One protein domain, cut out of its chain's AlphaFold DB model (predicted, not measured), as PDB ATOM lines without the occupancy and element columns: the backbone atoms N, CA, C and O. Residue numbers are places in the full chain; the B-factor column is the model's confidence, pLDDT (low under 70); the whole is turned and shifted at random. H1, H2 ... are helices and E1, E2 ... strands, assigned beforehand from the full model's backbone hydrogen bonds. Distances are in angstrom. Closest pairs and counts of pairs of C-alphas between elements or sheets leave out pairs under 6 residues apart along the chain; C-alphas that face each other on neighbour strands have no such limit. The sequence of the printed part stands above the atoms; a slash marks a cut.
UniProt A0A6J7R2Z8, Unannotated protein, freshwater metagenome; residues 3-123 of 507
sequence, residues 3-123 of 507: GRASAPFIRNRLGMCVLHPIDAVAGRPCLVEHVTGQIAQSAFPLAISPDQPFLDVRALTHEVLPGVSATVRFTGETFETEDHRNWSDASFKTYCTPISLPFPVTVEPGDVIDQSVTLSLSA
ATOM      1  N   GLY A   3      27.726  25.153 -69.110       92.31
ATOM      2  CA  GLY A   3      29.109  25.603 -69.015       92.31
ATOM      3  C   GLY A   3      29.209  27.122 -69.029       92.31
ATOM      4  O   GLY A   3      28.365  27.802 -69.608       92.31
ATOM      5  N   ARG A   4      30.251  27.653 -68.386       95.31
ATOM      6  CA  ARG A   4      30.580  29.082 -68.390       95.31
ATOM      7  C   ARG A   4      31.968  29.281 -68.980       95.31
ATOM      8  O   ARG A   4      32.908  28.616 -68.544       95.31
ATOM      9  N   ALA A   5      32.103  30.198 -69.931       95.38
ATOM     10  CA  ALA A   5      33.397  30.541 -70.507       95.38
ATOM     11  C   ALA A   5      34.281  31.254 -69.469       95.38
ATOM     12  O   ALA A   5      33.853  32.213 -68.828       95.38
ATOM     13  N   SER A   6      35.516  30.782 -69.286       95.94
ATOM     14  CA  SER A   6      36.512  31.398 -68.392       95.94
ATOM     15  C   SER A   6      37.473  32.345 -69.117       95.94
ATOM     16  O   SER A   6      38.118  33.171 -68.477       95.94
ATOM     17  N   ALA A   7      37.561  32.233 -70.441       95.75
ATOM     18  CA  ALA A   7      38.419  33.017 -71.320       95.75
ATOM     19  C   ALA A   7      37.687  33.261 -72.650       95.75
ATOM     20  O   ALA A   7      36.810  32.459 -72.993       95.75
ATOM     21  N   PRO A   8      38.027  34.331 -73.393       96.19
ATOM     22  CA  PRO A   8      37.405  34.580 -74.680       96.19
ATOM     23  C   PRO A   8      37.875  33.553 -75.713       96.19
ATOM     24  O   PRO A   8      39.052  33.191 -75.753       96.19
ATOM     25  N   PHE A   9      36.969  33.111 -76.579       94.62
ATOM     26  CA  PHE A   9      37.308  32.307 -77.753       94.62
ATOM     27  C   PHE A   9      36.291  32.534 -78.870       94.62
ATOM     28  O   PHE A   9      35.169  32.973 -78.631       94.62
ATOM     29  N   ILE A  10      36.680  32.229 -80.106       93.31
ATOM     30  CA  ILE A  10      35.777  32.287 -81.256       93.31
ATOM     31  C   ILE A  10      35.202  30.905 -81.552       93.31
ATOM     32  O   ILE A  10      35.889  29.892 -81.423       93.31
ATOM     33  N   ARG A  11      33.943  30.861 -81.980       89.69
ATOM     34  CA  ARG A  11      33.278  29.630 -82.414       89.69
ATOM     35  C   ARG A  11      32.525  29.854 -83.714       89.69
ATOM     36  O   ARG A  11      31.903  30.895 -83.900       89.69
ATOM     37  N   ASN A  12      32.480  28.828 -84.556       88.69
ATOM     38  CA  ASN A  12      31.460  28.754 -85.603       88.69
ATOM     39  C   ASN A  12      30.161  28.193 -85.017       88.69
ATOM     40  O   ASN A  12      29.092  28.770 -85.174       88.69
ATOM     41  N   ARG A  13      30.263  27.092 -84.264       88.88
ATOM     42  CA  ARG A  13      29.154  26.438 -83.558       88.88
ATOM     43  C   ARG A  13      29.657  25.853 -82.242       88.88
ATOM     44  O   ARG A  13      30.817  25.466 -82.151       88.88
ATOM     45  N   LEU A  14      28.795  25.822 -81.230       89.94
ATOM     46  CA  LEU A  14      29.081  25.211 -79.933       89.94
ATOM     47  C   LEU A  14      27.770  24.711 -79.333       89.94
ATOM     48  O   LEU A  14      26.917  25.513 -78.961       89.94
ATOM     49  N   GLY A  15      27.611  23.393 -79.268       90.44
ATOM     50  CA  GLY A  15      26.415  22.781 -78.715       90.44
ATOM     51  C   GLY A  15      26.267  21.306 -79.057       90.44
ATOM     52  O   GLY A  15      27.165  20.691 -79.632       90.44
ATOM     53  N   MET A  16      25.124  20.738 -78.679       92.06
ATOM     54  CA  MET A  16      24.795  19.342 -78.975       92.06
ATOM     55  C   MET A  16      24.361  19.162 -80.434       92.06
ATOM     56  O   MET A  16      23.700  20.027 -81.008       92.06
ATOM     57  N   CYS A  17      24.684  18.004 -81.006       94.00
ATOM     58  CA  CYS A  17      24.144  17.535 -82.279       94.00
ATOM     59  C   CYS A  17      23.411  16.212 -82.048       94.00
ATOM     60  O   CYS A  17      23.858  15.393 -81.245       94.00
ATOM     61  N   VAL A  18      22.301  16.002 -82.751       96.38
ATOM     62  CA  VAL A  18      21.574  14.726 -82.767       96.38
ATOM     63  C   VAL A  18      21.562  14.200 -84.190       96.38
ATOM     64  O   VAL A  18      21.154  14.920 -85.103       96.38
ATOM     65  N   LEU A  19      22.009  12.958 -84.363       95.88
ATOM     66  CA  LEU A  19      21.972  12.249 -85.637       95.88
ATOM     67  C   LEU A  19      20.731  11.354 -85.687       95.88
ATOM     68  O   LEU A  19      20.474  10.588 -84.759       95.88
ATOM     69  N   HIS A  20      19.973  11.454 -86.775       95.38
ATOM     70  CA  HIS A  20      18.797  10.635 -87.059       95.38
ATOM     71  C   HIS A  20      19.152   9.662 -88.190       95.38
ATOM     72  O   HIS A  20      19.457  10.126 -89.293       95.38
ATOM     73  N   PRO A  21      19.157   8.340 -87.951       92.69
ATOM     74  CA  PRO A  21      19.657   7.374 -88.924       92.69
ATOM     75  C   PRO A  21      18.695   7.222 -90.109       92.69
ATOM     76  O   PRO A  21      17.471   7.213 -89.951       92.69
ATOM     77  N   ILE A  22      19.251   7.146 -91.322       93.62
ATOM     78  CA  ILE A  22      18.471   7.253 -92.568       93.62
ATOM     79  C   ILE A  22      17.481   6.101 -92.770       93.62
ATOM     80  O   ILE A  22      16.402   6.325 -93.312       93.62
ATOM     81  N   ASP A  23      17.802   4.896 -92.303       87.75
ATOM     82  CA  ASP A  23      16.937   3.715 -92.378       87.75
ATOM     83  C   ASP A  23      15.656   3.883 -91.542       87.75
ATOM     84  O   ASP A  23      14.576   3.409 -91.917       87.75
ATOM     85  N   ALA A  24      15.765   4.611 -90.430       87.25
ATOM     86  CA  ALA A  24      14.681   4.859 -89.499       87.25
ATOM     87  C   ALA A  24      13.797   6.041 -89.894       87.25
ATOM     88  O   ALA A  24      12.632   6.044 -89.498       87.25
ATOM     89  N   VAL A  25      14.303   7.041 -90.629       94.12
ATOM     90  CA  VAL A  25      13.537   8.282 -90.856       94.12
ATOM     91  C   VAL A  25      13.392   8.719 -92.310       94.12
ATOM     92  O   VAL A  25      12.404   9.383 -92.604       94.12
ATOM     93  N   ALA A  26      14.282   8.362 -93.242       95.50
ATOM     94  CA  ALA A  26      14.216   8.895 -94.609       95.50
ATOM     95  C   ALA A  26      12.874   8.570 -95.297       95.50
ATOM     96  O   ALA A  26      12.409   7.431 -95.289       95.50
ATOM     97  N   GLY A  27      12.233   9.588 -95.880       95.81
ATOM     98  CA  GLY A  27      10.913   9.481 -96.510       95.81
ATOM     99  C   GLY A  27       9.732   9.324 -95.542       95.81
ATOM    100  O   GLY A  27       8.591   9.266 -95.999       95.81
ATOM    101  N   ARG A  28       9.966   9.250 -94.225       95.50
ATOM    102  CA  ARG A  28       8.911   9.043 -93.224       95.50
ATOM    103  C   ARG A  28       8.336  10.371 -92.719       95.50
ATOM    104  O   ARG A  28       9.068  11.363 -92.630       95.50
ATOM    105  N   PRO A  29       7.039  10.399 -92.358       97.12
ATOM    106  CA  PRO A  29       6.408  11.586 -91.799       97.12
ATOM    107  C   PRO A  29       6.996  11.948 -90.431       97.12
ATOM    108  O   PRO A  29       7.377  11.080 -89.642       97.12
ATOM    109  N   CYS A  30       7.017  13.242 -90.130       97.88
ATOM    110  CA  CYS A  30       7.399  13.776 -88.832       97.88
ATOM    111  C   CYS A  30       6.566  15.013 -88.469       97.88
ATOM    112  O   CYS A  30       5.919  15.636 -89.314       97.88
ATOM    113  N   LEU A  31       6.576  15.372 -87.188       98.25
ATOM    114  CA  LEU A  31       6.090  16.657 -86.700       98.25
ATOM    115  C   LEU A  31       7.287  17.516 -86.311       98.25
ATOM    116  O   LEU A  31       8.137  17.075 -85.533       98.25
ATOM    117  N   VAL A  32       7.319  18.742 -86.821       98.50
ATOM    118  CA  VAL A  32       8.304  19.759 -86.454       98.50
ATOM    119  C   VAL A  32       7.606  20.771 -85.560       98.50
ATOM    120  O   VAL A  32       6.691  21.466 -85.992       98.50
ATOM    121  N   GLU A  33       8.015  20.844 -84.300       98.50
ATOM    122  CA  GLU A  33       7.664  21.963 -83.429       98.50
ATOM    123  C   GLU A  33       8.724  23.045 -83.604       98.50
ATOM    124  O   GLU A  33       9.909  22.786 -83.384       98.50
ATOM    125  N   HIS A  34       8.306  24.247 -83.986       98.00
ATOM    126  CA  HIS A  34       9.184  25.396 -84.162       98.00
ATOM    127  C   HIS A  34       9.433  26.129 -82.838       98.00
ATOM    128  O   HIS A  34       8.646  26.028 -81.896       98.00
ATOM    129  N   VAL A  35      10.493  26.937 -82.756       96.88
ATOM    130  CA  VAL A  35      10.802  27.759 -81.566       96.88
ATOM    131  C   VAL A  35       9.694  28.749 -81.195       96.88
ATOM    132  O   VAL A  35       9.626  29.173 -80.045       96.88
ATOM    133  N   THR A  36       8.804  29.072 -82.138       96.25
ATOM    134  CA  THR A  36       7.598  29.889 -81.932       96.25
ATOM    135  C   THR A  36       6.457  29.133 -81.237       96.25
ATOM    136  O   THR A  36       5.466  29.747 -80.854       96.25
ATOM    137  N   GLY A  37       6.571  27.809 -81.089       95.69
ATOM    138  CA  GLY A  37       5.521  26.914 -80.597       95.69
ATOM    139  C   GLY A  37       4.574  26.396 -81.686       95.69
ATOM    140  O   GLY A  37       3.718  25.562 -81.397       95.69
ATOM    141  N   GLN A  38       4.712  26.852 -82.936       97.69
ATOM    142  CA  GLN A  38       3.955  26.303 -84.063       97.69
ATOM    143  C   GLN A  38       4.370  24.851 -84.326       97.69
ATOM    144  O   GLN A  38       5.557  24.547 -84.363       97.69
ATOM    145  N   ILE A  39       3.397  23.972 -84.574       98.19
ATOM    146  CA  ILE A  39       3.645  22.586 -84.986       98.19
ATOM    147  C   ILE A  39       3.261  22.431 -86.456       98.19
ATOM    148  O   ILE A  39       2.147  22.782 -86.848       98.19
ATOM    149  N   ALA A  40       4.173  21.889 -87.255       98.06
ATOM    150  CA  ALA A  40       3.970  21.586 -88.662       98.06
ATOM    151  C   ALA A  40       4.089  20.077 -88.917       98.06
ATOM    152  O   ALA A  40       4.980  19.409 -88.390       98.06
ATOM    153  N   GLN A  41       3.194  19.545 -89.749       98.00
ATOM    154  CA  GLN A  41       3.357  18.216 -90.339       98.00
ATOM    155  C   GLN A  41       4.358  18.304 -91.489       98.00
ATOM    156  O   GLN A  41       4.250  19.189 -92.336       98.00
ATOM    157  N   SER A  42       5.322  17.390 -91.516       97.56
ATOM    158  CA  SER A  42       6.351  17.323 -92.549       97.56
ATOM    159  C   SER A  42       6.787  15.872 -92.779       97.56
ATOM    160  O   SER A  42       6.161  14.932 -92.284       97.56
ATOM    161  N   ALA A  43       7.852  15.678 -93.549       97.44
ATOM    162  CA  ALA A  43       8.517  14.396 -93.716       97.44
ATOM    163  C   ALA A  43      10.022  14.607 -93.865       97.44
ATOM    164  O   ALA A  43      10.467  15.592 -94.456       97.44
ATOM    165  N   PHE A  44      10.812  13.662 -93.360       97.75
ATOM    166  CA  PHE A  44      12.231  13.623 -93.696       97.75
ATOM    167  C   PHE A  44      12.378  13.367 -95.204       97.75
ATOM    168  O   PHE A  44      11.732  12.452 -95.726       97.75
ATOM    169  N   PRO A  45      13.214  14.136 -95.922       97.12
ATOM    170  CA  PRO A  45      13.363  13.989 -97.365       97.12
ATOM    171  C   PRO A  45      13.757  12.570 -97.783       97.12
ATOM    172  O   PRO A  45      14.711  11.992 -97.255       97.12
ATOM    173  N   LEU A  46      13.053  12.006 -98.768       95.25
ATOM    174  CA  LEU A  46      13.492  10.764 -99.407       95.25
ATOM    175  C   LEU A  46      14.718  11.036-100.295       95.25
ATOM    176  O   LEU A  46      15.777  10.447-100.077       95.25
ATOM    177  N   ALA A  47      14.573  11.973-101.237       95.19
ATOM    178  CA  ALA A  47      15.677  12.536-102.014       95.19
ATOM    179  C   ALA A  47      16.582  13.406-101.126       95.19
ATOM    180  O   ALA A  47      16.118  13.955-100.127       95.19
ATOM    181  N   ILE A  48      17.859  13.534-101.492       96.75
ATOM    182  CA  ILE A  48      18.830  14.320-100.723       96.75
ATOM    183  C   ILE A  48      18.498  15.808-100.869       96.75
ATOM    184  O   ILE A  48      18.551  16.360-101.972       96.75
ATOM    185  N   SER A  49      18.177  16.463 -99.755       96.38
ATOM    186  CA  SER A  49      17.880  17.899 -99.730       96.38
ATOM    187  C   SER A  49      19.175  18.714 -99.801       96.38
ATOM    188  O   SER A  49      20.037  18.496 -98.953       96.38
ATOM    189  N   PRO A  50      19.353  19.650-100.753       94.69
ATOM    190  CA  PRO A  50      20.558  20.491-100.813       94.69
ATOM    191  C   PRO A  50      20.657  21.486 -99.640       94.69
ATOM    192  O   PRO A  50      21.763  21.844 -99.211       94.69
ATOM    193  N   ASP A  51      19.500  21.879 -99.105       93.75
ATOM    194  CA  ASP A  51      19.328  22.834 -98.009       93.75
ATOM    195  C   ASP A  51      18.817  22.145 -96.738       93.75
ATOM    196  O   ASP A  51      18.438  20.968 -96.759       93.75
ATOM    197  N   GLN A  52      18.783  22.880 -95.622       96.31
ATOM    198  CA  GLN A  52      18.228  22.393 -94.360       96.31
ATOM    199  C   GLN A  52      16.738  22.032 -94.516       96.31
ATOM    200  O   GLN A  52      15.922  22.935 -94.712       96.31
ATOM    201  N   PRO A  53      16.329  20.751 -94.390       97.06
ATOM    202  CA  PRO A  53      14.915  20.381 -94.467       97.06
ATOM    203  C   PRO A  53      14.044  21.000 -93.371       97.06
ATOM    204  O   PRO A  53      12.862  21.244 -93.606       97.06
ATOM    205  N   PHE A  54      14.600  21.239 -92.176       98.00
ATOM    206  CA  PHE A  54      13.855  21.790 -91.041       98.00
ATOM    207  C   PHE A  54      14.622  22.945 -90.404       98.00
ATOM    208  O   PHE A  54      15.745  22.761 -89.938       98.00
ATOM    209  N   LEU A  55      13.985  24.111 -90.340       97.75
ATOM    210  CA  LEU A  55      14.506  25.323 -89.710       97.75
ATOM    211  C   LEU A  55      13.778  25.602 -88.394       97.75
ATOM    212  O   LEU A  55      12.659  25.126 -88.172       97.75
ATOM    213  N   ASP A  56      14.407  26.404 -87.536       97.31
ATOM    214  CA  ASP A  56      13.820  26.909 -86.291       97.31
ATOM    215  C   ASP A  56      13.237  25.812 -85.388       97.31
ATOM    216  O   ASP A  56      12.170  25.965 -84.799       97.31
ATOM    217  N   VAL A  57      13.925  24.680 -85.284       98.00
ATOM    218  CA  VAL A  57      13.467  23.461 -84.621       98.00
ATOM    219  C   VAL A  57      13.551  23.593 -83.099       98.00
ATOM    220  O   VAL A  57      14.608  23.862 -82.522       98.00
ATOM    221  N   ARG A  58      12.428  23.320 -82.431       98.19
ATOM    222  CA  ARG A  58      12.307  23.115 -80.982       98.19
ATOM    223  C   ARG A  58      12.134  21.641 -80.627       98.19
ATOM    224  O   ARG A  58      12.707  21.193 -79.631       98.19
ATOM    225  N   ALA A  59      11.375  20.886 -81.416       98.38
ATOM    226  CA  ALA A  59      11.282  19.438 -81.276       98.38
ATOM    227  C   ALA A  59      10.986  18.747 -82.612       98.38
ATOM    228  O   ALA A  59      10.302  19.302 -83.470       98.38
ATOM    229  N   LEU A  60      11.470  17.514 -82.757       98.19
ATOM    230  CA  LEU A  60      11.128  16.610 -83.853       98.19
ATOM    231  C   LEU A  60      10.431  15.384 -83.283       98.19
ATOM    232  O   LEU A  60      10.957  14.756 -82.368       98.19
ATOM    233  N   THR A  61       9.259  15.044 -83.816       97.75
ATOM    234  CA  THR A  61       8.550  13.807 -83.466       97.75
ATOM    235  C   THR A  61       8.405  12.921 -84.688       97.75
ATOM    236  O   THR A  61       7.894  13.372 -85.708       97.75
ATOM    237  N   HIS A  62       8.831  11.667 -84.592       95.44
ATOM    238  CA  HIS A  62       8.707  10.688 -85.668       95.44
ATOM    239  C   HIS A  62       8.497   9.280 -85.106       95.44
ATOM    240  O   HIS A  62       8.818   8.987 -83.953       95.44
ATOM    241  N   GLU A  63       7.936   8.399 -85.924       90.88
ATOM    242  CA  GLU A  63       7.719   7.003 -85.557       90.88
ATOM    243  C   GLU A  63       9.031   6.208 -85.668       90.88
ATOM    244  O   GLU A  63       9.764   6.337 -86.650       90.88
ATOM    245  N   VAL A  64       9.337   5.395 -84.654       87.00
ATOM    246  CA  VAL A  64      10.538   4.532 -84.622       87.00
ATOM    247  C   VAL A  64      10.195   3.054 -84.794       87.00
ATOM    248  O   VAL A  64      10.977   2.296 -85.361       87.00
ATOM    249  N   LEU A  65       9.004   2.655 -84.352       85.00
ATOM    250  CA  LEU A  65       8.389   1.343 -84.552       85.00
ATOM    251  C   LEU A  65       6.880   1.551 -84.715       85.00
ATOM    252  O   LEU A  65       6.383   2.548 -84.197       85.00
ATOM    253  N   PRO A  66       6.137   0.618 -85.337       83.06
ATOM    254  CA  PRO A  66       4.685   0.719 -85.443       83.06
ATOM    255  C   PRO A  66       4.012   1.038 -84.095       83.06
ATOM    256  O   PRO A  66       4.081   0.248 -83.152       83.06
ATOM    257  N   GLY A  67       3.378   2.206 -84.003       85.75
ATOM    258  CA  GLY A  67       2.708   2.720 -82.808       85.75
ATOM    259  C   GLY A  67       3.620   3.365 -81.755       85.75
ATOM    260  O   GLY A  67       3.110   3.846 -80.748       85.75
ATOM    261  N   VAL A  68       4.939   3.411 -81.956       90.56
ATOM    262  CA  VAL A  68       5.905   4.024 -81.029       90.56
ATOM    263  C   VAL A  68       6.480   5.293 -81.647       90.56
ATOM    264  O   VAL A  68       7.233   5.248 -82.618       90.56
ATOM    265  N   SER A  69       6.160   6.437 -81.049       93.75
ATOM    266  CA  SER A  69       6.695   7.742 -81.440       93.75
ATOM    267  C   SER A  69       7.856   8.152 -80.542       93.75
ATOM    268  O   SER A  69       7.769   8.043 -79.319       93.75
ATOM    269  N   ALA A  70       8.922   8.665 -81.145       95.56
ATOM    270  CA  ALA A  70      10.018   9.332 -80.463       95.56
ATOM    271  C   ALA A  70       9.903  10.844 -80.668       95.56
ATOM    272  O   ALA A  70       9.770  11.303 -81.801       95.56
ATOM    273  N   THR A  71       9.980  11.613 -79.584       97.81
ATOM    274  CA  THR A  71      10.088  13.074 -79.612       97.81
ATOM    275  C   THR A  71      11.461  13.482 -79.098       97.81
ATOM    276  O   THR A  71      11.789  13.233 -77.938       97.81
ATOM    277  N   VAL A  72      12.242  14.145 -79.946       98.00
ATOM    278  CA  VAL A  72      13.522  14.765 -79.595       98.00
ATOM    279  C   VAL A  72      13.286  16.257 -79.399       98.00
ATOM    280  O   VAL A  72      13.019  16.973 -80.361       98.00
ATOM    281  N   ARG A  73      13.361  16.732 -78.155       98.31
ATOM    282  CA  ARG A  73      13.202  18.148 -77.796       98.31
ATOM    283  C   ARG A  73      14.551  18.789 -77.513       98.31
ATOM    284  O   ARG A  73      15.339  18.251 -76.743       98.31
ATOM    285  N   PHE A  74      14.758  19.976 -78.065       97.88
ATOM    286  CA  PHE A  74      15.976  20.765 -77.932       97.88
ATOM    287  C   PHE A  74      15.702  22.010 -77.087       97.88
ATOM    288  O   PHE A  74      14.683  22.673 -77.268       97.88
ATOM    289  N   THR A  75      16.588  22.367 -76.162       96.06
ATOM    290  CA  THR A  75      16.468  23.581 -75.330       96.06
ATOM    291  C   THR A  75      17.807  24.307 -75.243       96.06
ATOM    292  O   THR A  75      18.853  23.688 -75.433       96.06
ATOM    293  N   GLY A  76      17.771  25.614 -74.972       93.56
ATOM    294  CA  GLY A  76      18.974  26.446 -74.839       93.56
ATOM    295  C   GLY A  76      19.464  27.109 -76.127       93.56
ATOM    296  O   GLY A  76      20.292  28.008 -76.071       93.56
ATOM    297  N   GLU A  77      18.940  26.694 -77.281       93.25
ATOM    298  CA  GLU A  77      19.198  27.306 -78.587       93.25
ATOM    299  C   GLU A  77      18.043  26.995 -79.558       93.25
ATOM    300  O   GLU A  77      17.135  26.208 -79.254       93.25
ATOM    301  N   THR A  78      18.090  27.637 -80.714       94.44
ATOM    302  CA  THR A  78      17.440  27.330 -81.979       94.44
ATOM    303  C   THR A  78      18.270  26.284 -82.707       94.44
ATOM    304  O   THR A  78      19.491  26.394 -82.808       94.44
ATOM    305  N   PHE A  79      17.602  25.244 -83.190       97.31
ATOM    306  CA  PHE A  79      18.244  24.169 -83.926       97.31
ATOM    307  C   PHE A  79      17.722  24.144 -85.359       97.31
ATOM    308  O   PHE A  79      16.630  24.621 -85.647       97.31
ATOM    309  N   GLU A  80      18.482  23.552 -86.261       97.81
ATOM    310  CA  GLU A  80      18.045  23.244 -87.619       97.81
ATOM    311  C   GLU A  80      18.554  21.862 -88.009       97.81
ATOM    312  O   GLU A  80      19.468  21.325 -87.381       97.81
ATOM    313  N   THR A  81      17.931  21.258 -89.012       98.06
ATOM    314  CA  THR A  81      18.300  19.930 -89.498       98.06
ATOM    315  C   THR A  81      18.943  20.045 -90.863       98.06
ATOM    316  O   THR A  81      18.361  20.651 -91.751       98.06
ATOM    317  N   GLU A  82      20.117  19.444 -91.027       97.25
ATOM    318  CA  GLU A  82      20.809  19.256 -92.300       97.25
ATOM    319  C   GLU A  82      20.700  17.797 -92.740       97.25
ATOM    320  O   GLU A  82      20.742  16.867 -91.929       97.25
ATOM    321  N   ASP A  83      20.576  17.606 -94.047       97.56
ATOM    322  CA  ASP A  83      20.688  16.301 -94.678       97.56
ATOM    323  C   ASP A  83      22.169  15.962 -94.889       97.56
ATOM    324  O   ASP A  83      22.813  16.452 -95.827       97.56
ATOM    325  N   HIS A  84      22.735  15.152 -93.992       95.88
ATOM    326  CA  HIS A  84      24.157  14.824 -94.042       95.88
ATOM    327  C   HIS A  84      24.533  13.862 -95.165       95.88
ATOM    328  O   HIS A  84      25.716  13.745 -95.487       95.88
ATOM    329  N   ARG A  85      23.553  13.265 -95.851       96.50
ATOM    330  CA  ARG A  85      23.813  12.430 -97.030       96.50
ATOM    331  C   ARG A  85      24.479  13.212 -98.160       96.50
ATOM    332  O   ARG A  85      25.162  12.605 -98.975       96.50
ATOM    333  N   ASN A  86      24.363  14.546 -98.186       95.06
ATOM    334  CA  ASN A  86      25.152  15.389 -99.093       95.06
ATOM    335  C   ASN A  86      26.669  15.172 -98.939       95.06
ATOM    336  O   ASN A  86      27.415  15.209 -99.916       95.06
ATOM    337  N   TRP A  87      27.103  14.890 -97.713       95.00
ATOM    338  CA  TRP A  87      28.494  14.708 -97.315       95.00
ATOM    339  C   TRP A  87      28.889  13.229 -97.203       95.00
ATOM    340  O   TRP A  87      29.940  12.922 -96.656       95.00
ATOM    341  N   SER A  88      28.060  12.319 -97.735       95.25
ATOM    342  CA  SER A  88      28.213  10.863 -97.617       95.25
ATOM    343  C   SER A  88      28.071  10.301 -96.198       95.25
ATOM    344  O   SER A  88      28.517   9.177 -95.961       95.25
ATOM    345  N   ASP A  89      27.382  11.001 -95.291       96.38
ATOM    346  CA  ASP A  89      27.012  10.399 -94.009       96.38
ATOM    347  C   ASP A  89      25.619   9.768 -94.046       96.38
ATOM    348  O   ASP A  89      24.687  10.286 -94.667       96.38
ATOM    349  N   ALA A  90      25.437   8.668 -93.318       95.19
ATOM    350  CA  ALA A  90      24.178   7.926 -93.263       95.19
ATOM    351  C   ALA A  90      23.186   8.481 -92.220       95.19
ATOM    352  O   ALA A  90      22.503   7.727 -91.522       95.19
ATOM    353  N   SER A  91      23.075   9.810 -92.105       96.25
ATOM    354  CA  SER A  91      22.182  10.452 -91.133       96.25
ATOM    355  C   SER A  91      21.563  11.769 -91.619       96.25
ATOM    356  O   SER A  91      21.964  12.352 -92.627       96.25
ATOM    357  N   PHE A  92      20.571  12.251 -90.875       97.75
ATOM    358  CA  PHE A  92      20.237  13.672 -90.791       97.75
ATOM    359  C   PHE A  92      20.799  14.220 -89.482       97.75
ATOM    360  O   PHE A  92      20.672  13.567 -88.449       97.75
ATOM    361  N   LYS A  93      21.345  15.435 -89.482       97.06
ATOM    362  CA  LYS A  93      21.876  16.068 -88.268       97.06
ATOM    363  C   LYS A  93      21.020  17.249 -87.876       97.06
ATOM    364  O   LYS A  93      20.954  18.224 -88.616       97.06
ATOM    365  N   THR A  94      20.462  17.212 -86.673       97.56
ATOM    366  CA  THR A  94      19.907  18.402 -86.025       97.56
ATOM    367  C   THR A  94      20.972  19.043 -85.139       97.56
ATOM    368  O   THR A  94      21.511  18.386 -84.247       97.56
ATOM    369  N   TYR A  95      21.290  20.313 -85.382       95.62
ATOM    370  CA  TYR A  95      22.369  21.039 -84.707       95.62
ATOM    371  C   TYR A  95      21.987  22.487 -84.399       95.62
ATOM    372  O   TYR A  95      21.038  23.030 -84.957       95.62
ATOM    373  N   CYS A  96      22.789  23.119 -83.546       94.06
ATOM    374  CA  CYS A  96      22.822  24.563 -83.327       94.06
ATOM    375  C   CYS A  96      24.264  25.070 -83.526       94.06
ATOM    376  O   CYS A  96      25.227  24.306 -83.446       94.06
ATOM    377  N   THR A  97      24.514  26.339 -83.820       92.75
ATOM    378  CA  THR A  97      23.589  27.448 -84.113       92.75
ATOM    379  C   THR A  97      23.228  27.469 -85.614       92.75
ATOM    380  O   THR A  97      24.056  27.001 -86.410       92.75
ATOM    381  N   PRO A  98      22.038  27.971 -86.019       93.62
ATOM    382  CA  PRO A  98      21.618  28.039 -87.420       93.62
ATOM    383  C   PRO A  98      22.668  28.644 -88.354       93.62
ATOM    384  O   PRO A  98      23.323  29.629 -88.014       93.62
ATOM    385  N   ILE A  99      22.831  28.055 -89.541       90.00
ATOM    386  CA  ILE A  99      23.867  28.424 -90.518       90.00
ATOM    387  C   ILE A  99      23.659  29.816 -91.116       90.00
ATOM    388  O   ILE A  99      24.608  30.417 -91.610       90.00
ATOM    389  N   SER A 100      22.427  30.323 -91.070       91.19
ATOM    390  CA  SER A 100      22.062  31.653 -91.556       91.19
ATOM    391  C   SER A 100      22.565  32.785 -90.657       91.19
ATOM    392  O   SER A 100      22.609  33.937 -91.092       91.19
ATOM    393  N   LEU A 101      22.941  32.484 -89.409       90.69
ATOM    394  CA  LEU A 101      23.464  33.477 -88.478       90.69
ATOM    395  C   LEU A 101      24.955  33.748 -88.739       90.69
ATOM    396  O   LEU A 101      25.669  32.845 -89.170       90.69
ATOM    397  N   PRO A 102      25.457  34.969 -88.467       88.44
ATOM    398  CA  PRO A 102      26.867  35.296 -88.674       88.44
ATOM    399  C   PRO A 102      27.805  34.374 -87.884       88.44
ATOM    400  O   PRO A 102      27.560  34.098 -86.711       88.44
ATOM    401  N   PHE A 103      28.906  33.948 -88.505       88.62
ATOM    402  CA  PHE A 103      29.985  33.198 -87.860       88.62
ATOM    403  C   PHE A 103      31.359  33.575 -88.458       88.62
ATOM    404  O   PHE A 103      31.417  33.970 -89.625       88.62
ATOM    405  N   PRO A 104      32.470  33.445 -87.701       90.50
ATOM    406  CA  PRO A 104      32.528  33.057 -86.290       90.50
ATOM    407  C   PRO A 104      31.946  34.130 -85.357       90.50
ATOM    408  O   PRO A 104      31.927  35.313 -85.687       90.50
ATOM    409  N   VAL A 105      31.503  33.715 -84.169       90.69
ATOM    410  CA  VAL A 105      31.096  34.614 -83.077       90.69
ATOM    411  C   VAL A 105      32.057  34.491 -81.902       90.69
ATOM    412  O   VAL A 105      32.561  33.401 -81.614       90.69
ATOM    413  N   THR A 106      32.302  35.604 -81.214       94.19
ATOM    414  CA  THR A 106      33.083  35.626 -79.973       94.19
ATOM    415  C   THR A 106      32.218  35.160 -78.806       94.19
ATOM    416  O   THR A 106      31.081  35.602 -78.659       94.19
ATOM    417  N   VAL A 107      32.763  34.263 -77.988       93.75
ATOM    418  CA  VAL A 107      32.253  33.909 -76.662       93.75
ATOM    419  C   VAL A 107      33.124  34.633 -75.647       93.75
ATOM    420  O   VAL A 107      34.339  34.438 -75.648       93.75
ATOM    421  N   GLU A 108      32.521  35.465 -74.809       96.75
ATOM    422  CA  GLU A 108      33.219  36.289 -73.824       96.75
ATOM    423  C   GLU A 108      33.327  35.583 -72.462       96.75
ATOM    424  O   GLU A 108      32.493  34.737 -72.115       96.75
ATOM    425  N   PRO A 109      34.330  35.924 -71.629       96.69
ATOM    426  CA  PRO A 109      34.395  35.438 -70.257       96.69
ATOM    427  C   PRO A 109      33.107  35.754 -69.496       96.69
ATOM    428  O   PRO A 109      32.670  36.898 -69.413       96.69
ATOM    429  N   GLY A 110      32.522  34.730 -68.884       96.06
ATOM    430  CA  GLY A 110      31.262  34.842 -68.164       96.06
ATOM    431  C   GLY A 110      30.034  34.436 -68.972       96.06
ATOM    432  O   GLY A 110      29.020  34.151 -68.329       96.06
ATOM    433  N   ASP A 111      30.119  34.305 -70.298       94.38
ATOM    434  CA  ASP A 111      29.027  33.758 -71.108       94.38
ATOM    435  C   ASP A 111      28.658  32.354 -70.626       94.38
ATOM    436  O   ASP A 111      29.525  31.526 -70.325       94.38
ATOM    437  N   VAL A 112      27.353  32.094 -70.527       93.19
ATOM    438  CA  VAL A 112      26.804  30.805 -70.100       93.19
ATOM    439  C   VAL A 112      26.144  30.134 -71.287       93.19
ATOM    440  O   VAL A 112      25.298  30.722 -71.953       93.19
ATOM    441  N   ILE A 113      26.502  28.876 -71.504       91.56
ATOM    442  CA  ILE A 113      25.865  28.003 -72.478       91.56
ATOM    443  C   ILE A 113      25.155  26.924 -71.686       91.56
ATOM    444  O   ILE A 113      25.801  26.133 -71.001       91.56
ATOM    445  N   ASP A 114      23.830  26.908 -71.772       93.94
ATOM    446  CA  ASP A 114      22.991  25.916 -71.116       93.94
ATOM    447  C   ASP A 114      22.022  25.324 -72.132       93.94
ATOM    448  O   ASP A 114      21.124  26.002 -72.621       93.94
ATOM    449  N   GLN A 115      22.261  24.070 -72.498       95.06
ATOM    450  CA  GLN A 115      21.526  23.355 -73.533       95.06
ATOM    451  C   GLN A 115      21.161  21.958 -73.050       95.06
ATOM    452  O   GLN A 115      21.962  21.267 -72.408       95.06
ATOM    453  N   SER A 116      19.977  21.483 -73.422       96.25
ATOM    454  CA  SER A 116      19.601  20.088 -73.194       96.25
ATOM    455  C   SER A 116      18.837  19.503 -74.375       96.25
ATOM    456  O   SER A 116      18.067  20.201 -75.040       96.25
ATOM    457  N   VAL A 117      19.058  18.210 -74.605       97.56
ATOM    458  CA  VAL A 117      18.288  17.376 -75.524       97.56
ATOM    459  C   VAL A 117      17.525  16.362 -74.684       97.56
ATOM    460  O   VAL A 117      18.122  15.657 -73.872       97.56
ATOM    461  N   THR A 118      16.209  16.300 -74.858       97.75
ATOM    462  CA  THR A 118      15.339  15.334 -74.179       97.75
ATOM    463  C   THR A 118      14.700  14.424 -75.214       97.75
ATOM    464  O   THR A 118      13.951  14.894 -76.067       97.75
ATOM    465  N   LEU A 119      14.978  13.124 -75.121       96.94
ATOM    466  CA  LEU A 119      14.286  12.089 -75.883       96.94
ATOM    467  C   LEU A 119      13.128  11.544 -75.044       96.94
ATOM    468  O   LEU A 119      13.323  11.120 -73.907       96.94
ATOM    469  N   SER A 120      11.920  11.552 -75.597       96.88
ATOM    470  CA  SER A 120      10.731  10.951 -74.991       96.88
ATOM    471  C   SER A 120      10.123   9.930 -75.940       96.88
ATOM    472  O   SER A 120       9.980  10.208 -77.128       96.88
ATOM    473  N   LEU A 121       9.756   8.763 -75.418       95.12
ATOM    474  CA  LEU A 121       9.053   7.729 -76.171       95.12
ATOM    475  C   LEU A 121       7.590   7.704 -75.739       95.12
ATOM    476  O   LEU A 121       7.286   7.665 -74.547       95.12
ATOM    477  N   SER A 122       6.690   7.704 -76.714       92.62
ATOM    478  CA  SER A 122       5.264   7.499 -76.509       92.62
ATOM    479  C   SER A 122       4.847   6.234 -77.243       92.62
ATOM    480  O   SER A 122       5.054   6.112 -78.448       92.62
ATOM    481  N   ALA A 123       4.281   5.287 -76.504       87.75
ATOM    482  CA  ALA A 123       3.723   4.057 -77.039       87.75
ATOM    483  C   ALA A 123       2.336   3.837 -76.422       87.75
ATOM    484  O   ALA A 123       2.123   4.208 -75.260       87.75
TER     485      ALA A 123
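What this domain is: This is residues 3 to 123 of the 507 residues of the protein "Unannotated protein" of freshwater metagenome (UniProt A0A6J7R2Z8). The body is one strongly twisted, branched sheet of eight strands, folded at the bend of its long strand E5, with E3, E4, E6 and E11 in one wing and E7, E8 and E2 in the other. At the far end of the long axis E1 and E9 make a small second sheet, and E10 runs on from there into E11; two very short helices, H1 and H2, sit at the body's margin. The printed part has 121 residues, with two named helices and eleven named strands in the order E1 E2 H1 E3 E4 E5 E6 E7 H2 E8 E9 E10 E11, and is mostly strand, with antiparallel neighbours in both sheets. It is compact, with a radius of gyration of the C-alphas of 15.4 A, yet elongated, spanning 48 by 30 by 23 A.

How they stand to each other: Start at E5, residues 54 to 65, which bends by 122 degrees at residue 57. On one side of it find E3, residues 29 to 34, with N 31 and O 61 2.8 A apart; E3 forms a hairpin with E4, residues 39 to 43, where N 32 and O 40 are 2.9 A apart. On the other side of E5 lie E6, residues 68 to 75, its hairpin partner, with N 60 and O 72 at 2.9 A, and E7, residues 79 to 83, with N 57 and O 79 at 2.7 A. E6 has E5 on one side and, on the other side, E11, residues 116 to 122, antiparallel at 162 degrees, with N 71 and O 120 at 2.8 A. E7 has E5 on one side and, on the other side, E8, residues 91 to 95, with N 82 and O 93 at 2.8 A; E8 in turn has E7 on one side and, on the other side, the edge strand E2, residues 17 to 21, with N 20 and O 92 at 2.8 A. E2 and E11 are only just apart, at 8.4 A. H1, residues 22 to 25, is on this sheet and only just at the sheet's level, at a height of 4.0 A; its closest C-alphas to E8 are Ile 22 and Ser 91, 5.1 A. H2, residues 84 to 87, only grazes the sheet. Both helices are too short for an O i to N i+4 pair; each has its 1 O i to N i+3 pair within range. E1, residues 9 to 11, pairs with E9, residues 105 to 107, with N 11 and O 105 at 2.9 A. E10, residues 112 to 114, pairs with no named strand, but residues 3 to 4 pair with its residues 112 to 113.

Where its parts are: Find C-alpha 54 at (13.855, 21.790, -91.041); from there E5 runs 22.1 A to C-alpha 65 at (8.389, 1.343, -84.552). E6 measures 22.9 A, E11 19.4 A and E3 16.0 A. E1 begins at C-alpha 9, (37.308, 32.307, -77.753).

The domain as a whole: The C-alphas farthest apart, those of Ala 7 and Pro 66, are 48.8 A apart. The printed part has no cut and no long link. Its mean pLDDT is 94.8, and no printed residue is under 70.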